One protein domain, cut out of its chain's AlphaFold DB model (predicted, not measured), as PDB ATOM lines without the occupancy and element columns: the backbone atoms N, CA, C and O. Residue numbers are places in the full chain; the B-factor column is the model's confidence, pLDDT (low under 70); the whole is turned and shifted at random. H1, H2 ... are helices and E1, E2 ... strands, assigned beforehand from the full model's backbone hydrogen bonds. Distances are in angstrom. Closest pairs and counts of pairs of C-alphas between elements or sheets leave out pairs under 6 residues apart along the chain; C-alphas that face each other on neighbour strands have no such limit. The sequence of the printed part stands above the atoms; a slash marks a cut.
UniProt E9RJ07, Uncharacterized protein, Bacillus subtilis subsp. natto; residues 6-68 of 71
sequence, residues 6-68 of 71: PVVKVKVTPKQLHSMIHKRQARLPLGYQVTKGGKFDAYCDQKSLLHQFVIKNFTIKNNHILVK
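This is residues 6 to 68 of the 71 residues of an uncharacterized protein of Bacillus subtilis subsp. natto (UniProt E9RJ07). A five-stranded sheet curls like part of an open barrel, long strand E4 bending by 84 degrees at residue 56, and helix H1 packs on one face, making two layers. The 63 printed residues run E1 H1 E2 E3 E4 E5, class mixed; the mixed sheet's order is E1 E3 E4 E5 E2. The whole is compact, radius of gyration of the C-alphas 11.0 A, spanning 31 by 21 by 20 A.

E1, residues 7 to 11, is parallel to E3, residues 39 to 44 (N 8 and O 39, 2.9 A). H1, residues 14 to 23, has every O i to N i+4 pair within hydrogen-bond range; its height over the sheet is 7.7 A. E3, E4 (49 to 61) and E5 (64 to 68) form a meander of antiparallel neighbours: N 42 and O 51, 2.8 A; N 59 and O 66, 2.9 A. With E2, residues 25 to 28, antiparallel to E5 (N 26 and O 67, 2.8 A), they form a Greek key, first strand beside fourth.

E1 begins at C-alpha 7 (31.973, -23.733, -11.257). E4 is 28.9 A long. E5 ends at C-alpha 68 (17.600, -22.198, -12.910).

The farthest C-alphas, Ser 48 and Asn 62, are 32.9 A apart. The printed part has no cut and no long link; residue 6 is under pLDDT 70.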
ATOM      1  N   PRO A   6      32.911 -20.621  -7.856       68.94
ATOM      2  CA  PRO A   6      32.493 -22.018  -7.856       68.94
ATOM      3  C   PRO A   6      31.814 -22.367  -9.191       68.94
ATOM      4  O   PRO A   6      30.761 -21.814  -9.529       68.94
ATOM      5  N   VAL A   7      32.466 -23.239  -9.969       82.44
ATOM      6  CA  VAL A   7      31.973 -23.733 -11.257       82.44
ATOM      7  C   VAL A   7      31.497 -25.162 -11.068       82.44
ATOM      8  O   VAL A   7      32.282 -26.059 -10.762       82.44
ATOM      9  N   VAL A   8      30.206 -25.385 -11.283       87.31
ATOM     10  CA  VAL A   8      29.633 -26.729 -11.281       87.31
ATOM     11  C   VAL A   8      29.836 -27.344 -12.660       87.31
ATOM     12  O   VAL A   8      29.270 -26.852 -13.629       87.31
ATOM     13  N   LYS A   9      30.626 -28.417 -12.756       90.62
ATOM     14  CA  LYS A   9      30.888 -29.129 -14.017       90.62
ATOM     15  C   LYS A   9      30.093 -30.428 -14.060       90.62
ATOM     16  O   LYS A   9      30.213 -31.252 -13.154       90.62
ATOM     17  N   VAL A  10      29.282 -30.619 -15.099       90.00
ATOM     18  CA  VAL A  10      28.416 -31.797 -15.243       90.00
ATOM     19  C   VAL A  10      28.475 -32.332 -16.663       90.00
ATOM     20  O   VAL A  10      28.272 -31.601 -17.631       90.00
ATOM     21  N   LYS A  11      28.702 -33.642 -16.775       92.38
ATOM     22  CA  LYS A  11      28.579 -34.372 -18.034       92.38
ATOM     23  C   LYS A  11      27.106 -34.654 -18.323       92.38
ATOM     24  O   LYS A  11      26.390 -35.175 -17.469       92.38
ATOM     25  N   VAL A  12      26.650 -34.303 -19.519       91.44
ATOM     26  CA  VAL A  12      25.251 -34.401 -19.943       91.44
ATOM     27  C   VAL A  12      25.135 -35.067 -21.308       91.44
ATOM     28  O   VAL A  12      26.014 -34.974 -22.161       91.44
ATOM     29  N   THR A  13      24.006 -35.725 -21.537       92.56
ATOM     30  CA  THR A  13      23.638 -36.218 -22.870       92.56
ATOM     31  C   THR A  13      23.164 -35.065 -23.768       92.56
ATOM     32  O   THR A  13      22.685 -34.046 -23.258       92.56
ATOM     33  N   PRO A  14      23.169 -35.222 -25.105       91.94
ATOM     34  CA  PRO A  14      22.653 -34.204 -26.020       91.94
ATOM     35  C   PRO A  14      21.201 -33.804 -25.739       91.94
ATOM     36  O   PRO A  14      20.854 -32.629 -25.839       91.94
ATOM     37  N   LYS A  15      20.350 -34.769 -25.354       92.12
ATOM     38  CA  LYS A  15      18.942 -34.519 -25.003       92.12
ATOM     39  C   LYS A  15      18.820 -33.665 -23.740       92.12
ATOM     40  O   LYS A  15      18.017 -32.735 -23.703       92.12
ATOM     41  N   GLN A  16      19.627 -33.957 -22.721       91.44
ATOM     42  CA  GLN A  16      19.664 -33.163 -21.492       91.44
ATOM     43  C   GLN A  16      20.188 -31.758 -21.765       91.44
ATOM     44  O   GLN A  16      19.540 -30.801 -21.355       91.44
ATOM     45  N   LEU A  17      21.287 -31.630 -22.515       92.12
ATOM     46  CA  LEU A  17      21.846 -30.334 -22.882       92.12
ATOM     47  C   LEU A  17      20.818 -29.475 -23.623       92.12
ATOM     48  O   LEU A  17      20.568 -28.338 -23.239       92.12
ATOM     49  N   HIS A  18      20.160 -30.043 -24.634       92.00
ATOM     50  CA  HIS A  18      19.098 -29.365 -25.366       92.00
ATOM     51  C   HIS A  18      17.955 -28.933 -24.430       92.00
ATOM     52  O   HIS A  18      17.553 -27.772 -24.434       92.00
ATOM     53  N   SER A  19      17.489 -29.819 -23.542       93.31
ATOM     54  CA  SER A  19      16.471 -29.459 -22.548       93.31
ATOM     55  C   SER A  19      16.936 -28.359 -21.587       93.31
ATOM     56  O   SER A  19      16.103 -27.561 -21.165       93.31
ATOM     57  N   MET A  20      18.210 -28.322 -21.202       93.12
ATOM     58  CA  MET A  20      18.762 -27.301 -20.306       93.12
ATOM     59  C   MET A  20      18.836 -25.939 -20.993       93.12
ATOM     60  O   MET A  20      18.482 -24.936 -20.377       93.12
ATOM     61  N   ILE A  21      19.221 -25.914 -22.272       91.50
ATOM     62  CA  ILE A  21      19.229 -24.705 -23.103       91.50
ATOM     63  C   ILE A  21      17.806 -24.152 -23.240       91.50
ATOM     64  O   ILE A  21      17.582 -22.984 -22.940       91.50
ATOM     65  N   HIS A  22      16.833 -24.992 -23.605       92.62
ATOM     66  CA  HIS A  22      15.454 -24.544 -23.833       92.62
ATOM     67  C   HIS A  22      14.690 -24.204 -22.552       92.62
ATOM     68  O   HIS A  22      13.997 -23.194 -22.498       92.62
ATOM     69  N   LYS A  23      14.792 -25.036 -21.509       93.81
ATOM     70  CA  LYS A  23      14.046 -24.827 -20.255       93.81
ATOM     71  C   LYS A  23      14.774 -23.916 -19.269       93.81
ATOM     72  O   LYS A  23      14.214 -23.623 -18.216       93.81
ATOM     73  N   ARG A  24      16.021 -23.529 -19.566       94.31
ATOM     74  CA  ARG A  24      16.896 -22.731 -18.691       94.31
ATOM     75  C   ARG A  24      16.947 -23.274 -17.257       94.31
ATOM     76  O   ARG A  24      16.936 -22.518 -16.289       94.31
ATOM     77  N   GLN A  25      16.986 -24.598 -17.106       94.75
ATOM     78  CA  GLN A  25      17.053 -25.244 -15.794       94.75
ATOM     79  C   GLN A  25      17.731 -26.615 -15.850       94.75
ATOM     80  O   GLN A  25      17.678 -27.300 -16.873       94.75
ATOM     81  N   ALA A  26      18.301 -27.040 -14.725       94.00
ATOM     82  CA  ALA A  26      18.915 -28.347 -14.531       94.00
ATOM     83  C   ALA A  26      18.511 -28.957 -13.186       94.00
ATOM     84  O   ALA A  26      18.172 -28.251 -12.235       94.00
ATOM     85  N   ARG A  27      18.558 -30.288 -13.106       93.44
ATOM     86  CA  ARG A  27      18.417 -31.025 -11.849       93.44
ATOM     87  C   ARG A  27      19.772 -31.601 -11.489       93.44
ATOM     88  O   ARG A  27      20.368 -32.286 -12.315       93.44
ATOM     89  N   LEU A  28      20.225 -31.327 -10.275       91.19
ATOM     90  CA  LEU A  28      21.464 -31.867  -9.735       91.19
ATOM     91  C   LEU A  28      21.179 -32.757  -8.533       91.19
ATOM     92  O   LEU A  28      20.233 -32.480  -7.793       91.19
ATOM     93  N   PRO A  29      21.992 -33.795  -8.305       91.06
ATOM     94  CA  PRO A  29      21.959 -34.523  -7.048       91.06
ATOM     95  C   PRO A  29      22.244 -33.586  -5.870       91.06
ATOM     96  O   PRO A  29      22.865 -32.528  -6.021       91.06
ATOM     97  N   LEU A  30      21.808 -33.991  -4.681       89.31
ATOM     98  CA  LEU A  30      22.275 -33.359  -3.449       89.31
ATOM     99  C   LEU A  30      23.797 -33.557  -3.303       89.31
ATOM    100  O   LEU A  30      24.355 -34.514  -3.837       89.31
ATOM    101  N   GLY A  31      24.469 -32.636  -2.609       86.38
ATOM    102  CA  GLY A  31      25.928 -32.657  -2.418       86.38
ATOM    103  C   GLY A  31      26.722 -31.783  -3.396       86.38
ATOM    104  O   GLY A  31      27.897 -31.520  -3.162       86.38
ATOM    105  N   TYR A  32      26.087 -31.259  -4.451       88.56
ATOM    106  CA  TYR A  32      26.703 -30.235  -5.296       88.56
ATOM    107  C   TYR A  32      26.676 -28.868  -4.611       88.56
ATOM    108  O   TYR A  32      25.627 -28.412  -4.151       88.56
ATOM    109  N   GLN A  33      27.815 -28.177  -4.604       87.00
ATOM    110  CA  GLN A  33      27.887 -26.796  -4.142       87.00
ATOM    111  C   GLN A  33      27.402 -25.858  -5.254       87.00
ATOM    112  O   GLN A  33      28.074 -25.665  -6.263       87.00
ATOM    113  N   VAL A  34      26.206 -25.298  -5.073       89.44
ATOM    114  CA  VAL A  34      25.562 -24.394  -6.034       89.44
ATOM    115  C   VAL A  34      25.449 -23.010  -5.406       89.44
ATOM    116  O   VAL A  34      24.948 -22.871  -4.293       89.44
ATOM    117  N   THR A  35      25.873 -21.981  -6.137       90.62
ATOM    118  CA  THR A  35      25.828 -20.590  -5.668       90.62
ATOM    119  C   THR A  35      25.123 -19.718  -6.699       90.62
ATOM    120  O   THR A  35      25.340 -19.860  -7.903       90.62
ATOM    121  N   LYS A  36      24.272 -18.794  -6.241       90.44
ATOM    122  CA  LYS A  36      23.645 -17.790  -7.109       90.44
ATOM    123  C   LYS A  36      24.725 -16.905  -7.740       90.44
ATOM    124  O   LYS A  36      25.620 -16.447  -7.044       90.44
ATOM    125  N   GLY A  37      24.643 -16.679  -9.050       89.62
ATOM    126  CA  GLY A  37      25.683 -16.010  -9.839       89.62
ATOM    127  C   GLY A  37      26.881 -16.902 -10.185       89.62
ATOM    128  O   GLY A  37      27.749 -16.478 -10.940       89.62
ATOM    129  N   GLY A  38      26.924 -18.138  -9.672       90.94
ATOM    130  CA  GLY A  38      27.936 -19.126 -10.028       90.94
ATOM    131  C   GLY A  38      27.790 -19.617 -11.467       90.94
ATOM    132  O   GLY A  38      26.745 -19.442 -12.106       90.94
ATOM    133  N   LYS A  39      28.846 -20.256 -11.968       92.25
ATOM    134  CA  LYS A  39      28.877 -20.820 -13.320       92.25
ATOM    135  C   LYS A  39      28.504 -22.299 -13.294       92.25
ATOM    136  O   LYS A  39      28.836 -23.024 -12.358       92.25
ATOM    137  N   PHE A  40      27.822 -22.739 -14.340       92.94
ATOM    138  CA  PHE A  40      27.452 -24.128 -14.555       92.94
ATOM    139  C   PHE A  40      27.909 -24.561 -15.946       92.94
ATOM    140  O   PHE A  40      27.382 -24.080 -16.945       92.94
ATOM    141  N   ASP A  41      28.853 -25.489 -16.011       93.25
ATOM    142  CA  ASP A  41      29.398 -26.030 -17.248       93.25
ATOM    143  C   ASP A  41      28.748 -27.380 -17.554       93.25
ATOM    144  O   ASP A  41      28.941 -28.369 -16.844       93.25
ATOM    145  N   ALA A  42      27.982 -27.422 -18.641       92.31
ATOM    146  CA  ALA A  42      27.398 -28.636 -19.183       92.31
ATOM    147  C   ALA A  42      28.281 -29.159 -20.324       92.31
ATOM    148  O   ALA A  42      28.327 -28.560 -21.400       92.31
ATOM    149  N   TYR A  43      28.977 -30.272 -20.096       92.94
ATOM    150  CA  TYR A  43      29.818 -30.917 -21.104       92.94
ATOM    151  C   TYR A  43      29.093 -32.100 -21.746       92.94
ATOM    152  O   TYR A  43      28.561 -32.963 -21.050       92.94
ATOM    153  N   CYS A  44      29.063 -32.147 -23.074       92.38
ATOM    154  CA  CYS A  44      28.424 -33.197 -23.853       92.38
ATOM    155  C   CYS A  44      29.441 -33.857 -24.792       92.38
ATOM    156  O   CYS A  44      29.642 -33.393 -25.915       92.38
ATOM    157  N   ASP A  45      30.015 -34.983 -24.363       87.62
ATOM    158  CA  ASP A  45      31.035 -35.750 -25.095       87.62
ATOM    159  C   ASP A  45      30.583 -36.126 -26.511       87.62
ATOM    160  O   ASP A  45      31.333 -35.983 -27.465       87.62
ATOM    161  N   GLN A  46      29.321 -36.543 -26.673       85.44
ATOM    162  CA  GLN A  46      28.781 -36.994 -27.966       85.44
ATOM    163  C   GLN A  46      28.743 -35.901 -29.041       85.44
ATOM    164  O   GLN A  46      28.625 -36.204 -30.223       85.44
ATOM    165  N   LYS A  47      28.786 -34.630 -28.634       81.62
ATOM    166  CA  LYS A  47      28.824 -33.480 -29.543       81.62
ATOM    167  C   LYS A  47      30.129 -32.693 -29.419       81.62
ATOM    168  O   LYS A  47      30.226 -31.631 -30.023       81.62
ATOM    169  N   SER A  48      31.077 -33.167 -28.602       85.25
ATOM    170  CA  SER A  48      32.280 -32.428 -28.201       85.25
ATOM    171  C   SER A  48      31.980 -30.971 -27.825       85.25
ATOM    172  O   SER A  48      32.706 -30.058 -28.207       85.25
ATOM    173  N   LEU A  49      30.873 -30.744 -27.106       87.81
ATOM    174  CA  LEU A  49      30.335 -29.408 -26.849       87.81
ATOM    175  C   LEU A  49      30.336 -29.094 -25.353       87.81
ATOM    176  O   LEU A  49      29.810 -29.865 -24.550       87.81
ATOM    177  N   LEU A  50      30.864 -27.924 -25.004       89.56
ATOM    178  CA  LEU A  50      30.726 -27.312 -23.686       89.56
ATOM    179  C   LEU A  50      29.728 -26.155 -23.779       89.56
ATOM    180  O   LEU A  50      29.864 -25.288 -24.640       89.56
ATOM    181  N   HIS A  51      28.750 -26.117 -22.881       91.00
ATOM    182  CA  HIS A  51      27.852 -24.976 -22.739       91.00
ATOM    183  C   HIS A  51      27.882 -24.461 -21.303       91.00
ATOM    184  O   HIS A  51      27.583 -25.205 -20.369       91.00
ATOM    185  N   GLN A  52      28.231 -23.187 -21.138       93.19
ATOM    186  CA  GLN A  52      28.281 -22.528 -19.838       93.19
ATOM    187  C   GLN A  52      26.984 -21.756 -19.586       93.19
ATOM    188  O   GLN A  52      26.534 -20.980 -20.426       93.19
ATOM    189  N   PHE A  53      26.403 -21.941 -18.407       93.19
ATOM    190  CA  PHE A  53      25.249 -21.203 -17.913       93.19
ATOM    191  C   PHE A  53      25.623 -20.403 -16.665       93.19
ATOM    192  O   PHE A  53      26.503 -20.795 -15.896       93.19
ATOM    193  N   VAL A  54      24.900 -19.312 -16.416       92.94
ATOM    194  CA  VAL A  54      24.977 -18.566 -15.154       92.94
ATOM    195  C   VAL A  54      23.776 -18.929 -14.292       92.94
ATOM    196  O   VAL A  54      22.630 -18.901 -14.747       92.94
ATOM    197  N   ILE A  55      24.026 -19.287 -13.036       93.69
ATOM    198  CA  ILE A  55      22.990 -19.695 -12.090       93.69
ATOM    199  C   ILE A  55      22.223 -18.458 -11.616       93.69
ATOM    200  O   ILE A  55      22.745 -17.631 -10.870       93.69
ATOM    201  N   LYS A  56      20.949 -18.348 -11.994       94.75
ATOM    202  CA  LYS A  56      20.062 -17.263 -11.551       94.75
ATOM    203  C   LYS A  56      19.551 -17.499 -10.133       94.75
ATOM    204  O   LYS A  56      19.517 -16.574  -9.322       94.75
ATOM    205  N   ASN A  57      19.114 -18.721  -9.847       94.69
ATOM    206  CA  ASN A  57      18.717 -19.183  -8.520       94.69
ATOM    207  C   ASN A  57      18.715 -20.718  -8.469       94.69
ATOM    208  O   ASN A  57      18.877 -21.394  -9.486       94.69
ATOM    209  N   PHE A  58      18.533 -21.264  -7.273       93.81
ATOM    210  CA  PHE A  58      18.351 -22.691  -7.075       93.81
ATOM    211  C   PHE A  58      17.401 -22.951  -5.907       93.81
ATOM    212  O   PHE A  58      17.206 -22.100  -5.038       93.81
ATOM    213  N   THR A  59      16.795 -24.130  -5.898       94.56
ATOM    214  CA  THR A  59      15.934 -24.605  -4.817       94.56
ATOM    215  C   THR A  59      16.338 -26.026  -4.476       94.56
ATOM    216  O   THR A  59      16.376 -26.887  -5.356       94.56
ATOM    217  N   ILE A  60      16.632 -26.272  -3.205       93.62
ATOM    218  CA  ILE A  60      16.907 -27.616  -2.702       93.62
ATOM    219  C   ILE A  60      15.557 -28.287  -2.444       93.62
ATOM    220  O   ILE A  60      14.730 -27.767  -1.701       93.62
ATOM    221  N   LYS A  61      15.312 -29.415  -3.108       92.06
ATOM    222  CA  LYS A  61      14.178 -30.308  -2.852       92.06
ATOM    223  C   LYS A  61      14.684 -31.566  -2.149       92.06
ATOM    224  O   LYS A  61      15.879 -31.843  -2.189       92.06
ATOM    225  N   ASN A  62      13.771 -32.366  -1.598       89.69
ATOM    226  CA  ASN A  62      14.096 -33.570  -0.818       89.69
ATOM    227  C   ASN A  62      15.082 -34.535  -1.509       89.69
ATOM    228  O   ASN A  62      15.809 -35.245  -0.829       89.69
ATOM    229  N   ASN A  63      15.128 -34.560  -2.846       94.00
ATOM    230  CA  ASN A  63      15.891 -35.548  -3.616       94.00
ATOM    231  C   ASN A  63      16.917 -34.914  -4.572       94.00
ATOM    232  O   ASN A  63      17.728 -35.624  -5.158       94.00
ATOM    233  N   HIS A  64      16.830 -33.606  -4.830       94.06
ATOM    234  CA  HIS A  64      17.646 -32.935  -5.844       94.06
ATOM    235  C   HIS A  64      17.671 -31.420  -5.648       94.06
ATOM    236  O   HIS A  64      16.751 -30.830  -5.087       94.06
ATOM    237  N   ILE A  65      18.688 -30.776  -6.208       94.38
ATOM    238  CA  ILE A  65      18.761 -29.327  -6.351       94.38
ATOM    239  C   ILE A  65      18.209 -28.964  -7.732       94.38
ATOM    240  O   ILE A  65      18.714 -29.415  -8.761       94.38
ATOM    241  N   LEU A  66      17.147 -28.163  -7.770       94.81
ATOM    242  CA  LEU A  66      16.646 -27.564  -9.001       94.81
ATOM    243  C   LEU A  66      17.375 -26.241  -9.228       94.81
ATOM    244  O   LEU A  66      17.178 -25.294  -8.473       94.81
ATOM    245  N   VAL A  67      18.189 -26.172 -10.273       95.00
ATOM    246  CA  VAL A  67      18.957 -24.984 -10.652       95.00
ATOM    247  C   VAL A  67      18.268 -24.308 -11.826       95.00
ATOM    248  O   VAL A  67      17.922 -24.984 -12.793       95.00
ATOM    249  N   LYS A  68      18.075 -22.988 -11.768       96.06
ATOM    250  CA  LYS A  68      17.600 -22.198 -12.910       96.06
ATOM    251  C   LYS A  68      18.693 -21.259 -13.392       96.06
ATOM    252  O   LYS A  68      19.420 -20.661 -12.595       96.06
TER     253      LYS A  68